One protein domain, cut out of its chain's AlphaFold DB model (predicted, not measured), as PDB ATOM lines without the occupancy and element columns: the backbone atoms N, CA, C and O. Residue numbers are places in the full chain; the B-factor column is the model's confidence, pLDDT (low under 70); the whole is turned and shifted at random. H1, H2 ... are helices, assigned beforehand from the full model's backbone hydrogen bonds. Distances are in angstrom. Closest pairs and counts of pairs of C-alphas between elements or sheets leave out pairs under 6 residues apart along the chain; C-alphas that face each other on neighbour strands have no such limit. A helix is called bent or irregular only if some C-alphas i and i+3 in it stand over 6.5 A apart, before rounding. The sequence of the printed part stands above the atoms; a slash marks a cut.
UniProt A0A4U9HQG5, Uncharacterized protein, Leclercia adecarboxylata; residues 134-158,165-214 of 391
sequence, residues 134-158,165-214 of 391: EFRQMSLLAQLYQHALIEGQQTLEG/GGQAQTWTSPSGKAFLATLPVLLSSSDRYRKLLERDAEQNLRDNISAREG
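Overview. This is residues 134 to 158 and 165 to 214 of the 391 residues of an uncharacterized protein of Leclercia adecarboxylata (UniProt A0A4U9HQG5). The bent helix H4 angles round two sides of H1, H4a crossing near H1's first half and H4b running on past its other side, while H3 lies side by side with H1 on the side away from H4b. H1 is in the middle, and the short H2 packs at its end, by the start of H3. The printed part has 75 residues with four named helices, H1, H2, H3 and H4 in that order, and no named strand; the class is all helix. It is compact, with a radius of gyration of the C-alphas of 12.1 A, and rounded, spanning 31 by 30 by 19 A.

Along the chain. Look first for H4, residues 191 to 212, which begins at C-alpha 191 at (89.451, 9.122, 95.054). By its hydrogen bonds it was assigned as one helix, but it is bent: C-alphas 199 and 202 are 7.3 A apart. Its arms are H4a, residues 191 to 199, 12.4 A long, and H4b, residues 202 to 212, 15.5 A long and ending at C-alpha 212 at (61.054, 15.726, 90.207). Find C-alpha 134 at (80.393, 7.448, 103.684); from there H1 runs through residues 134 to 150 over 24.2 A. H2 is residues 168 to 172. H3, residues 174 to 189, is 23.3 A long and irregular, with C-alphas 181 and 184 7.1 A apart and a kink of 38 degrees near residue 182.

Arrangement. H4a and H4b stand at a steep tilt of 58 degrees. H4a touches H1 at residues 138 to 145 of H1 alone, only just about perpendicular at 70.3 degrees; their closest C-alphas, of Leu 141 and Leu 197, are 6.5 A apart. H4b touches residues 144 to 148 of H1 alone, at a steep tilt of 58 degrees, the same way, closest at the C-alphas of Leu 144 and Asn 204, 6.6 A. Look next at Ala 142 and Pro 184, whose C-alphas, 5.3 A apart, are the closest of H1 and H3; these helices touch at a shallow tilt of 30 degrees, opposite ways. H2 touches residues 149 to 150 of H1 alone, closest at the C-alphas of Ile 150 and Ala 168, 5.3 A. H3 and H4a touch only at the corner, and only just, with 3 pairs of C-alphas within 8 A, the closest those of Leu 187 and Tyr 193, 5.5 A. H2 and H3 likewise only just touch, only at the corner, with 3 such pairs, the closest being the C-alphas of Thr 170 and Gly 176, 5.7 A. H2 is apart from both arms, and H3 is apart from H4b. The helix packing is mostly crossed, only just, with 1 of 3 tilted pairs shallow. In H1, H2, H4a and H4b every O i to N i+4 pair is within hydrogen-bond range; in H3, 10 of 12 are.

Size, cuts and confidence. The two C-alphas farthest apart are those of Glu 134 and Gly 165, at 34.3 A. Residues 159 to 164 are not printed, and C-alphas 158 and 165 are 13.5 A apart across this cut, which falls in the link from H1 to H2. The links from H2 to H3 and from H3 to H4 are tight. The mean pLDDT of the printed part is 75.7, and 13 residues are under 70, among them residues 134 to 135, 157 to 158, 193 to 194 and 196 to 197.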
ATOM      1  N   GLU A 134      79.688   7.153 104.934       69.00
ATOM      2  CA  GLU A 134      80.393   7.448 103.684       69.00
ATOM      3  C   GLU A 134      79.901   6.593 102.503       69.00
ATOM      4  O   GLU A 134      79.631   7.120 101.428       69.00
ATOM      5  N   PHE A 135      79.697   5.283 102.694       69.81
ATOM      6  CA  PHE A 135      79.188   4.407 101.631       69.81
ATOM      7  C   PHE A 135      77.766   4.788 101.195       69.81
ATOM      8  O   PHE A 135      77.438   4.744 100.007       69.81
ATOM      9  N   ARG A 136      76.917   5.187 102.150       72.25
ATOM     10  CA  ARG A 136      75.544   5.637 101.869       72.25
ATOM     11  C   ARG A 136      75.539   6.949 101.094       72.25
ATOM     12  O   ARG A 136      74.825   7.053 100.100       72.25
ATOM     13  N   GLN A 137      76.367   7.906 101.510       72.81
ATOM     14  CA  GLN A 137      76.547   9.168 100.799       72.81
ATOM     15  C   GLN A 137      77.035   8.916  99.369       72.81
ATOM     16  O   GLN A 137      76.443   9.415  98.418       72.81
ATOM     17  N   MET A 138      78.052   8.070  99.202       69.81
ATOM     18  CA  MET A 138      78.614   7.746  97.893       69.81
ATOM     19  C   MET A 138      77.605   7.051  96.971       69.81
ATOM     20  O   MET A 138      77.551   7.342  95.779       69.81
ATOM     21  N   SER A 139      76.772   6.165  97.521       73.06
ATOM     22  CA  SER A 139      75.711   5.492  96.763       73.06
ATOM     23  C   SER A 139      74.640   6.479  96.295       73.06
ATOM     24  O   SER A 139      74.213   6.416  95.144       73.06
ATOM     25  N   LEU A 140      74.255   7.428  97.156       74.81
ATOM     26  CA  LEU A 140      73.322   8.498  96.804       74.81
ATOM     27  C   LEU A 140      73.899   9.402  95.706       74.81
ATOM     28  O   LEU A 140      73.225   9.660  94.712       74.81
ATOM     29  N   LEU A 141      75.163   9.819  95.832       75.19
ATOM     30  CA  LEU A 141      75.838  10.628  94.812       75.19
ATOM     31  C   LEU A 141      75.962   9.892  93.474       75.19
ATOM     32  O   LEU A 141      75.713  10.483  92.424       75.19
ATOM     33  N   ALA A 142      76.301   8.603  93.500       76.38
ATOM     34  CA  ALA A 142      76.371   7.782  92.298       76.38
ATOM     35  C   ALA A 142      75.000   7.653  91.616       76.38
ATOM     36  O   ALA A 142      74.922   7.771  90.395       76.38
ATOM     37  N   GLN A 143      73.925   7.479  92.389       77.38
ATOM     38  CA  GLN A 143      72.565   7.403  91.858       77.38
ATOM     39  C   GLN A 143      72.111   8.735  91.242       77.38
ATOM     40  O   GLN A 143      71.524   8.745  90.160       77.38
ATOM     41  N   LEU A 144      72.414   9.867  91.888       76.44
ATOM     42  CA  LEU A 144      72.135  11.198  91.336       76.44
ATOM     43  C   LEU A 144      72.897  11.436  90.031       76.44
ATOM     44  O   LEU A 144      72.331  11.940  89.065       76.44
ATOM     45  N   TYR A 145      74.166  11.031  89.981       77.69
ATOM     46  CA  TYR A 145      74.990  11.168  88.787       77.69
ATOM     47  C   TYR A 145      74.499  10.282  87.632       77.69
ATOM     48  O   TYR A 145      74.374  10.756  86.506       77.69
ATOM     49  N   GLN A 146      74.148   9.019  87.904       80.00
ATOM     50  CA  GLN A 146      73.508   8.136  86.920       80.00
ATOM     51  C   GLN A 146      72.233   8.761  86.354       80.00
ATOM     52  O   GLN A 146      72.008   8.735  85.147       80.00
ATOM     53  N   HIS A 147      71.409   9.343  87.221       77.94
ATOM     54  CA  HIS A 147      70.175   9.990  86.810       77.94
ATOM     55  C   HIS A 147      70.438  11.209  85.916       77.94
ATOM     56  O   HIS A 147      69.835  11.319  84.852       77.94
ATOM     57  N   ALA A 148      71.403  12.056  86.285       75.31
ATOM     58  CA  ALA A 148      71.809  13.207  85.481       75.31
ATOM     59  C   ALA A 148      72.339  12.803  84.089       75.31
ATOM     60  O   ALA A 148      72.078  13.496  83.105       75.31
ATOM     61  N   LEU A 149      73.036  11.664  83.987       79.38
ATOM     62  CA  LEU A 149      73.463  11.092  82.707       79.38
ATOM     63  C   LEU A 149      72.265  10.615  81.872       79.38
ATOM     64  O   LEU A 149      72.153  10.983  80.703       79.38
ATOM     65  N   ILE A 150      71.356   9.827  82.462       79.62
ATOM     66  CA  ILE A 150      70.179   9.270  81.769       79.62
ATOM     67  C   ILE A 150      69.262  10.384  81.249       79.62
ATOM     68  O   ILE A 150      68.795  10.313  80.113       79.62
ATOM     69  N   GLU A 151      69.023  11.420  82.055       74.69
ATOM     70  CA  GLU A 151      68.190  12.569  81.678       74.69
ATOM     71  C   GLU A 151      68.887  13.527  80.695       74.69
ATOM     72  O   GLU A 151      68.251  14.438  80.166       74.69
ATOM     73  N   GLY A 152      70.180  13.324  80.419       71.56
ATOM     74  CA  GLY A 152      70.960  14.154  79.500       71.56
ATOM     75  C   GLY A 152      71.344  15.523  80.064       71.56
ATOM     76  O   GLY A 152      71.730  16.405  79.300       71.56
ATOM     77  N   GLN A 153      71.253  15.708  81.383       68.94
ATOM     78  CA  GLN A 153      71.722  16.912  82.077       68.94
ATOM     79  C   GLN A 153      73.255  16.959  82.158       68.94
ATOM     80  O   GLN A 153      73.845  18.032  82.253       68.94
ATOM     81  N   GLN A 154      73.896  15.790  82.102       72.06
ATOM     82  CA  GLN A 154      75.343  15.618  82.076       72.06
ATOM     83  C   GLN A 154      75.731  14.693  80.921       72.06
ATOM     84  O   GLN A 154      75.015  13.742  80.598       72.06
ATOM     85  N   THR A 155      76.886  14.948  80.313       73.88
ATOM     86  CA  THR A 155      77.497  14.050  79.331       73.88
ATOM     87  C   THR A 155      78.820  13.531  79.867       73.88
ATOM     88  O   THR A 155      79.544  14.222  80.586       73.88
ATOM     89  N   LEU A 156      79.129  12.281  79.543       74.44
ATOM     90  CA  LEU A 156      80.387  11.657  79.911       74.44
ATOM     91  C   LEU A 156      81.371  11.819  78.754       74.44
ATOM     92  O   LEU A 156      81.126  11.365  77.631       74.44
ATOM     93  N   GLU A 157      82.476  12.499  79.034       66.81
ATOM     94  CA  GLU A 157      83.533  12.741  78.059       66.81
ATOM     95  C   GLU A 157      84.135  11.406  77.584       66.81
ATOM     96  O   GLU A 157      84.429  10.519  78.386       66.81
ATOM     97  N   GLY A 158      84.287  11.244  76.267       69.56
ATOM     98  CA  GLY A 158      84.788  10.009  75.650       69.56
ATOM     99  C   GLY A 158      83.713   9.039  75.145       69.56
ATOM    100  O   GLY A 158      84.062   8.053  74.498       69.56
ATOM    101  N   GLY A 165      72.768  15.907  70.443       68.31
ATOM    102  CA  GLY A 165      73.791  16.535  71.291       68.31
ATOM    103  C   GLY A 165      73.849  16.025  72.739       68.31
ATOM    104  O   GLY A 165      74.670  16.507  73.513       68.31
ATOM    105  N   GLY A 166      73.006  15.052  73.102       74.56
ATOM    106  CA  GLY A 166      73.024  14.353  74.393       74.56
ATOM    107  C   GLY A 166      73.584  12.930  74.285       74.56
ATOM    108  O   GLY A 166      74.177  12.573  73.274       74.56
ATOM    109  N   GLN A 167      73.384  12.111  75.320       79.62
ATOM    110  CA  GLN A 167      73.792  10.690  75.356       79.62
ATOM    111  C   GLN A 167      72.659   9.754  75.832       79.62
ATOM    112  O   GLN A 167      72.891   8.595  76.172       79.62
ATOM    113  N   ALA A 168      71.416  10.241  75.885       75.19
ATOM    114  CA  ALA A 168      70.278   9.502  76.435       75.19
ATOM    115  C   ALA A 168      69.974   8.190  75.678       75.19
ATOM    116  O   ALA A 168      69.609   7.181  76.288       75.19
ATOM    117  N   GLN A 169      70.153   8.158  74.352       78.31
ATOM    118  CA  GLN A 169      69.980   6.931  73.562       78.31
ATOM    119  C   GLN A 169      71.107   5.937  73.846       78.31
ATOM    120  O   GLN A 169      70.871   4.734  73.972       78.31
ATOM    121  N   THR A 170      72.324   6.444  74.038       82.50
ATOM    122  CA  THR A 170      73.461   5.621  74.452       82.50
ATOM    123  C   THR A 170      73.219   4.979  75.824       82.50
ATOM    124  O   THR A 170      73.451   3.780  75.981       82.50
ATOM    125  N   TRP A 171      72.659   5.712  76.791       82.62
ATOM    126  CA  TRP A 171      72.363   5.192  78.134       82.62
ATOM    127  C   TRP A 171      71.212   4.191  78.194       82.62
ATOM    128  O   TRP A 171      71.232   3.279  79.018       82.62
ATOM    129  N   THR A 172      70.238   4.309  77.295       80.94
ATOM    130  CA  THR A 172      69.116   3.361  77.206       80.94
ATOM    131  C   THR A 172      69.475   2.064  76.473       80.94
ATOM    132  O   THR A 172      68.747   1.074  76.595       80.94
ATOM    133  N   SER A 173      70.612   2.030  75.767       84.56
ATOM    134  CA  SER A 173      71.136   0.819  75.125       84.56
ATOM    135  C   SER A 173      71.553  -0.256  76.151       84.56
ATOM    136  O   SER A 173      71.946   0.079  77.272       84.56
ATOM    137  N   PRO A 174      71.541  -1.557  75.792       82.31
ATOM    138  CA  PRO A 174      71.982  -2.626  76.694       82.31
ATOM    139  C   PRO A 174      73.411  -2.435  77.230       82.31
ATOM    140  O   PRO A 174      73.674  -2.691  78.403       82.31
ATOM    141  N   SER A 175      74.330  -1.946  76.392       82.44
ATOM    142  CA  SER A 175      75.707  -1.636  76.790       82.44
ATOM    143  C   SER A 175      75.789  -0.422  77.716       82.44
ATOM    144  O   SER A 175      76.556  -0.447  78.677       82.44
ATOM    145  N   GLY A 176      74.974   0.610  77.473       84.06
ATOM    146  CA  GLY A 176      74.870   1.778  78.348       84.06
ATOM    147  C   GLY A 176      74.370   1.404  79.739       84.06
ATOM    148  O   GLY A 176      75.003   1.754  80.731       84.06
ATOM    149  N   LYS A 177      73.309   0.596  79.820       83.94
ATOM    150  CA  LYS A 177      72.781   0.076  81.092       83.94
ATOM    151  C   LYS A 177      73.801  -0.768  81.850       83.94
ATOM    152  O   LYS A 177      73.934  -0.613  83.061       83.94
ATOM    153  N   ALA A 178      74.560  -1.616  81.153       84.31
ATOM    154  CA  ALA A 178      75.636  -2.396  81.768       84.31
ATOM    155  C   ALA A 178      76.743  -1.502  82.334       84.31
ATOM    156  O   ALA A 178      77.191  -1.717  83.460       84.31
ATOM    157  N   PHE A 179      77.137  -0.460  81.599       83.44
ATOM    158  CA  PHE A 179      78.090   0.525  82.098       83.44
ATOM    159  C   PHE A 179      77.547   1.256  83.330       83.44
ATOM    160  O   PHE A 179      78.215   1.277  84.364       83.44
ATOM    161  N   LEU A 180      76.319   1.784  83.258       83.25
ATOM    162  CA  LEU A 180      75.670   2.459  84.382       83.25
ATOM    163  C   LEU A 180      75.583   1.546  85.607       83.25
ATOM    164  O   LEU A 180      75.851   2.011  86.708       83.25
ATOM    165  N   ALA A 181      75.333   0.247  85.435       82.38
ATOM    166  CA  ALA A 181      75.321  -0.707  86.539       82.38
ATOM    167  C   ALA A 181      76.679  -0.883  87.229       82.38
ATOM    168  O   ALA A 181      76.742  -1.084  88.441       82.38
ATOM    169  N   THR A 182      77.775  -0.759  86.482       81.56
ATOM    170  CA  THR A 182      79.135  -0.794  87.046       81.56
ATOM    171  C   THR A 182      79.604   0.556  87.584       81.56
ATOM    172  O   THR A 182      80.546   0.611  88.377       81.56
ATOM    173  N   LEU A 183      78.942   1.646  87.190       78.94
ATOM    174  CA  LEU A 183      79.379   3.006  87.470       78.94
ATOM    175  C   LEU A 183      79.560   3.293  88.974       78.94
ATOM    176  O   LEU A 183      80.624   3.791  89.324       78.94
ATOM    177  N   PRO A 184      78.651   2.921  89.900       75.56
ATOM    178  CA  PRO A 184      78.850   3.165  91.333       75.56
ATOM    179  C   PRO A 184      80.095   2.466  91.896       75.56
ATOM    180  O   PRO A 184      80.800   3.006  92.751       75.56
ATOM    181  N   VAL A 185      80.411   1.273  91.386       76.56
ATOM    182  CA  VAL A 185      81.611   0.520  91.779       76.56
ATOM    183  C   VAL A 185      82.870   1.207  91.245       76.56
ATOM    184  O   VAL A 185      83.827   1.406  91.989       76.56
ATOM    185  N   LEU A 186      82.857   1.648  89.985       77.12
ATOM    186  CA  LEU A 186      83.969   2.402  89.396       77.12
ATOM    187  C   LEU A 186      84.205   3.726  90.135       77.12
ATOM    188  O   LEU A 186      85.342   4.053  90.480       77.12
ATOM    189  N   LEU A 187      83.128   4.446  90.443       72.88
ATOM    190  CA  LEU A 187      83.159   5.714  91.165       72.88
ATOM    191  C   LEU A 187      83.688   5.548  92.594       72.88
ATOM    192  O   LEU A 187      84.503   6.357  93.033       72.88
ATOM    193  N   SER A 188      83.277   4.493  93.305       69.31
ATOM    194  CA  SER A 188      83.757   4.207  94.668       69.31
ATOM    195  C   SER A 188      85.213   3.741  94.720       69.31
ATOM    196  O   SER A 188      85.886   3.973  95.721       69.31
ATOM    197  N   SER A 189      85.727   3.137  93.646       74.69
ATOM    198  CA  SER A 189      87.095   2.607  93.608       74.69
ATOM    199  C   SER A 189      88.194   3.672  93.511       74.69
ATOM    200  O   SER A 189      89.359   3.358  93.759       74.69
ATOM    201  N   SER A 190      87.863   4.922  93.159       74.75
ATOM    202  CA  SER A 190      88.867   5.973  92.960       74.75
ATOM    203  C   SER A 190      88.545   7.274  93.701       74.75
ATOM    204  O   SER A 190      87.459   7.846  93.573       74.75
ATOM    205  N   ASP A 191      89.555   7.827  94.373       73.19
ATOM    206  CA  ASP A 191      89.451   9.122  95.054       73.19
ATOM    207  C   ASP A 191      89.256  10.300  94.083       73.19
ATOM    208  O   ASP A 191      88.688  11.329  94.447       73.19
ATOM    209  N   ARG A 192      89.733  10.176  92.834       70.19
ATOM    210  CA  ARG A 192      89.621  11.240  91.823       70.19
ATOM    211  C   ARG A 192      88.173  11.427  91.375       70.19
ATOM    212  O   ARG A 192      87.704  12.561  91.334       70.19
ATOM    213  N   TYR A 193      87.475  10.335  91.065       66.56
ATOM    214  CA  TYR A 193      86.066  10.401  90.680       66.56
ATOM    215  C   TYR A 193      85.169  10.757  91.869       66.56
ATOM    216  O   TYR A 193      84.219  11.512  91.686       66.56
ATOM    217  N   ARG A 194      85.524  10.344  93.098       68.38
ATOM    218  CA  ARG A 194      84.823  10.789  94.314       68.38
ATOM    219  C   ARG A 194      84.809  12.312  94.459       68.38
ATOM    220  O   ARG A 194      83.746  12.891  94.638       68.38
ATOM    221  N   LYS A 195      85.955  12.974  94.281       70.88
ATOM    222  CA  LYS A 195      86.033  14.446  94.354       70.88
ATOM    223  C   LYS A 195      85.238  15.155  93.256       70.88
ATOM    224  O   LYS A 195      84.735  16.248  93.487       70.88
ATOM    225  N   LEU A 196      85.139  14.558  92.066       67.44
ATOM    226  CA  LEU A 196      84.317  15.096  90.976       67.44
ATOM    227  C   LEU A 196      82.826  14.999  91.309       67.44
ATOM    228  O   LEU A 196      82.104  15.975  91.127       67.44
ATOM    229  N   LEU A 197      82.394  13.860  91.862       68.50
ATOM    230  CA  LEU A 197      81.026  13.696  92.348       68.50
ATOM    231  C   LEU A 197      80.713  14.697  93.448       68.50
ATOM    232  O   LEU A 197      79.695  15.356  93.356       68.50
ATOM    233  N   GLU A 198      81.577  14.844  94.452       70.00
ATOM    234  CA  GLU A 198      81.372  15.784  95.560       70.00
ATOM    235  C   GLU A 198      81.297  17.241  95.090       70.00
ATOM    236  O   GLU A 198      80.477  18.003  95.597       70.00
ATOM    237  N   ARG A 199      82.120  17.629  94.104       70.25
ATOM    238  CA  ARG A 199      82.141  19.003  93.585       70.25
ATOM    239  C   ARG A 199      80.827  19.379  92.902       70.25
ATOM    240  O   ARG A 199      80.332  20.481  93.113       70.25
ATOM    241  N   ASP A 200      80.275  18.463  92.111       70.62
ATOM    242  CA  ASP A 200      79.087  18.725  91.293       70.62
ATOM    243  C   ASP A 200      77.805  18.131  91.934       70.62
ATOM    244  O   ASP A 200      76.697  18.319  91.432       70.62
ATOM    245  N   ALA A 201      77.936  17.459  93.086       68.50
ATOM    246  CA  ALA A 201      76.869  16.808  93.852       68.50
ATOM    247  C   ALA A 201      75.739  17.759  94.214       68.50
ATOM    248  O   ALA A 201      74.571  17.427  94.034       68.50
ATOM    249  N   GLU A 202      76.088  18.930  94.751       73.06
ATOM    250  CA  GLU A 202      75.100  19.897  95.215       73.06
ATOM    251  C   GLU A 202      74.240  20.385  94.047       73.06
ATOM    252  O   GLU A 202      73.019  20.450  94.159       73.06
ATOM    253  N   GLN A 203      74.870  20.667  92.905       76.44
ATOM    254  CA  GLN A 203      74.177  21.117  91.703       76.44
ATOM    255  C   GLN A 203      73.310  20.003  91.110       76.44
ATOM    256  O   GLN A 203      72.126  20.221  90.876       76.44
ATOM    257  N   ASN A 204      73.849  18.790  90.973       74.38
ATOM    258  CA  ASN A 204      73.087  17.642  90.475       74.38
ATOM    259  C   ASN A 204      71.894  17.309  91.385       74.38
ATOM    260  O   ASN A 204      70.822  16.945  90.903       74.38
ATOM    261  N   LEU A 205      72.049  17.455  92.704       75.06
ATOM    262  CA  LEU A 205      70.961  17.251  93.653       75.06
ATOM    263  C   LEU A 205      69.888  18.342  93.530       75.06
ATOM    264  O   LEU A 205      68.699  18.023  93.524       75.06
ATOM    265  N   ARG A 206      70.287  19.613  93.378       80.31
ATOM    266  CA  ARG A 206      69.361  20.728  93.098       80.31
ATOM    267  C   ARG A 206      68.561  20.476  91.825       80.31
ATOM    268  O   ARG A 206      67.339  20.618  91.841       80.31
ATOM    269  N   ASP A 207      69.243  20.083  90.756       79.19
ATOM    270  CA  ASP A 207      68.631  19.851  89.449       79.19
ATOM    271  C   ASP A 207      67.697  18.633  89.483       79.19
ATOM    272  O   ASP A 207      66.590  18.699  88.952       79.19
ATOM    273  N   ASN A 208      68.065  17.573  90.214       75.38
ATOM    274  CA  ASN A 208      67.207  16.407  90.420       75.38
ATOM    275  C   ASN A 208      65.927  16.725  91.205       75.38
ATOM    276  O   ASN A 208      64.838  16.317  90.795       75.38
ATOM    277  N   ILE A 209      66.043  17.439  92.331       79.69
ATOM    278  CA  ILE A 209      64.884  17.845  93.140       79.69
ATOM    279  C   ILE A 209      63.962  18.724  92.292       79.69
ATOM    280  O   ILE A 209      62.770  18.442  92.186       79.69
ATOM    281  N   SER A 210      64.535  19.719  91.609       83.00
ATOM    282  CA  SER A 210      63.812  20.586  90.681       83.00
ATOM    283  C   SER A 210      63.088  19.768  89.606       83.00
ATOM    284  O   SER A 210      61.890  19.948  89.415       83.00
ATOM    285  N   ALA A 211      63.757  18.830  88.931       79.50
ATOM    286  CA  ALA A 211      63.150  18.008  87.882       79.50
ATOM    287  C   ALA A 211      61.971  17.163  88.397       79.50
ATOM    288  O   ALA A 211      60.903  17.159  87.779       79.50
ATOM    289  N   ARG A 212      62.121  16.518  89.563       77.38
ATOM    290  CA  ARG A 212      61.054  15.726  90.207       77.38
ATOM    291  C   ARG A 212      59.826  16.559  90.565       77.38
ATOM    292  O   ARG A 212      58.710  16.054  90.503       77.38
ATOM    293  N   GLU A 213      60.024  17.824  90.914       80.12
ATOM    294  CA  GLU A 213      58.953  18.761  91.258       80.12
ATOM    295  C   GLU A 213      58.348  19.473  90.033       80.12
ATOM    296  O   GLU A 213      57.508  20.359  90.184       80.12
ATOM    297  N   GLY A 214      58.738  19.090  88.809       80.06
ATOM    298  CA  GLY A 214      58.265  19.718  87.568       80.06
ATOM    299  C   GLY A 214      58.951  21.055  87.255       80.06
ATOM    300  O   GLY A 214      58.424  21.888  86.509       80.06
TER     301      GLY A 214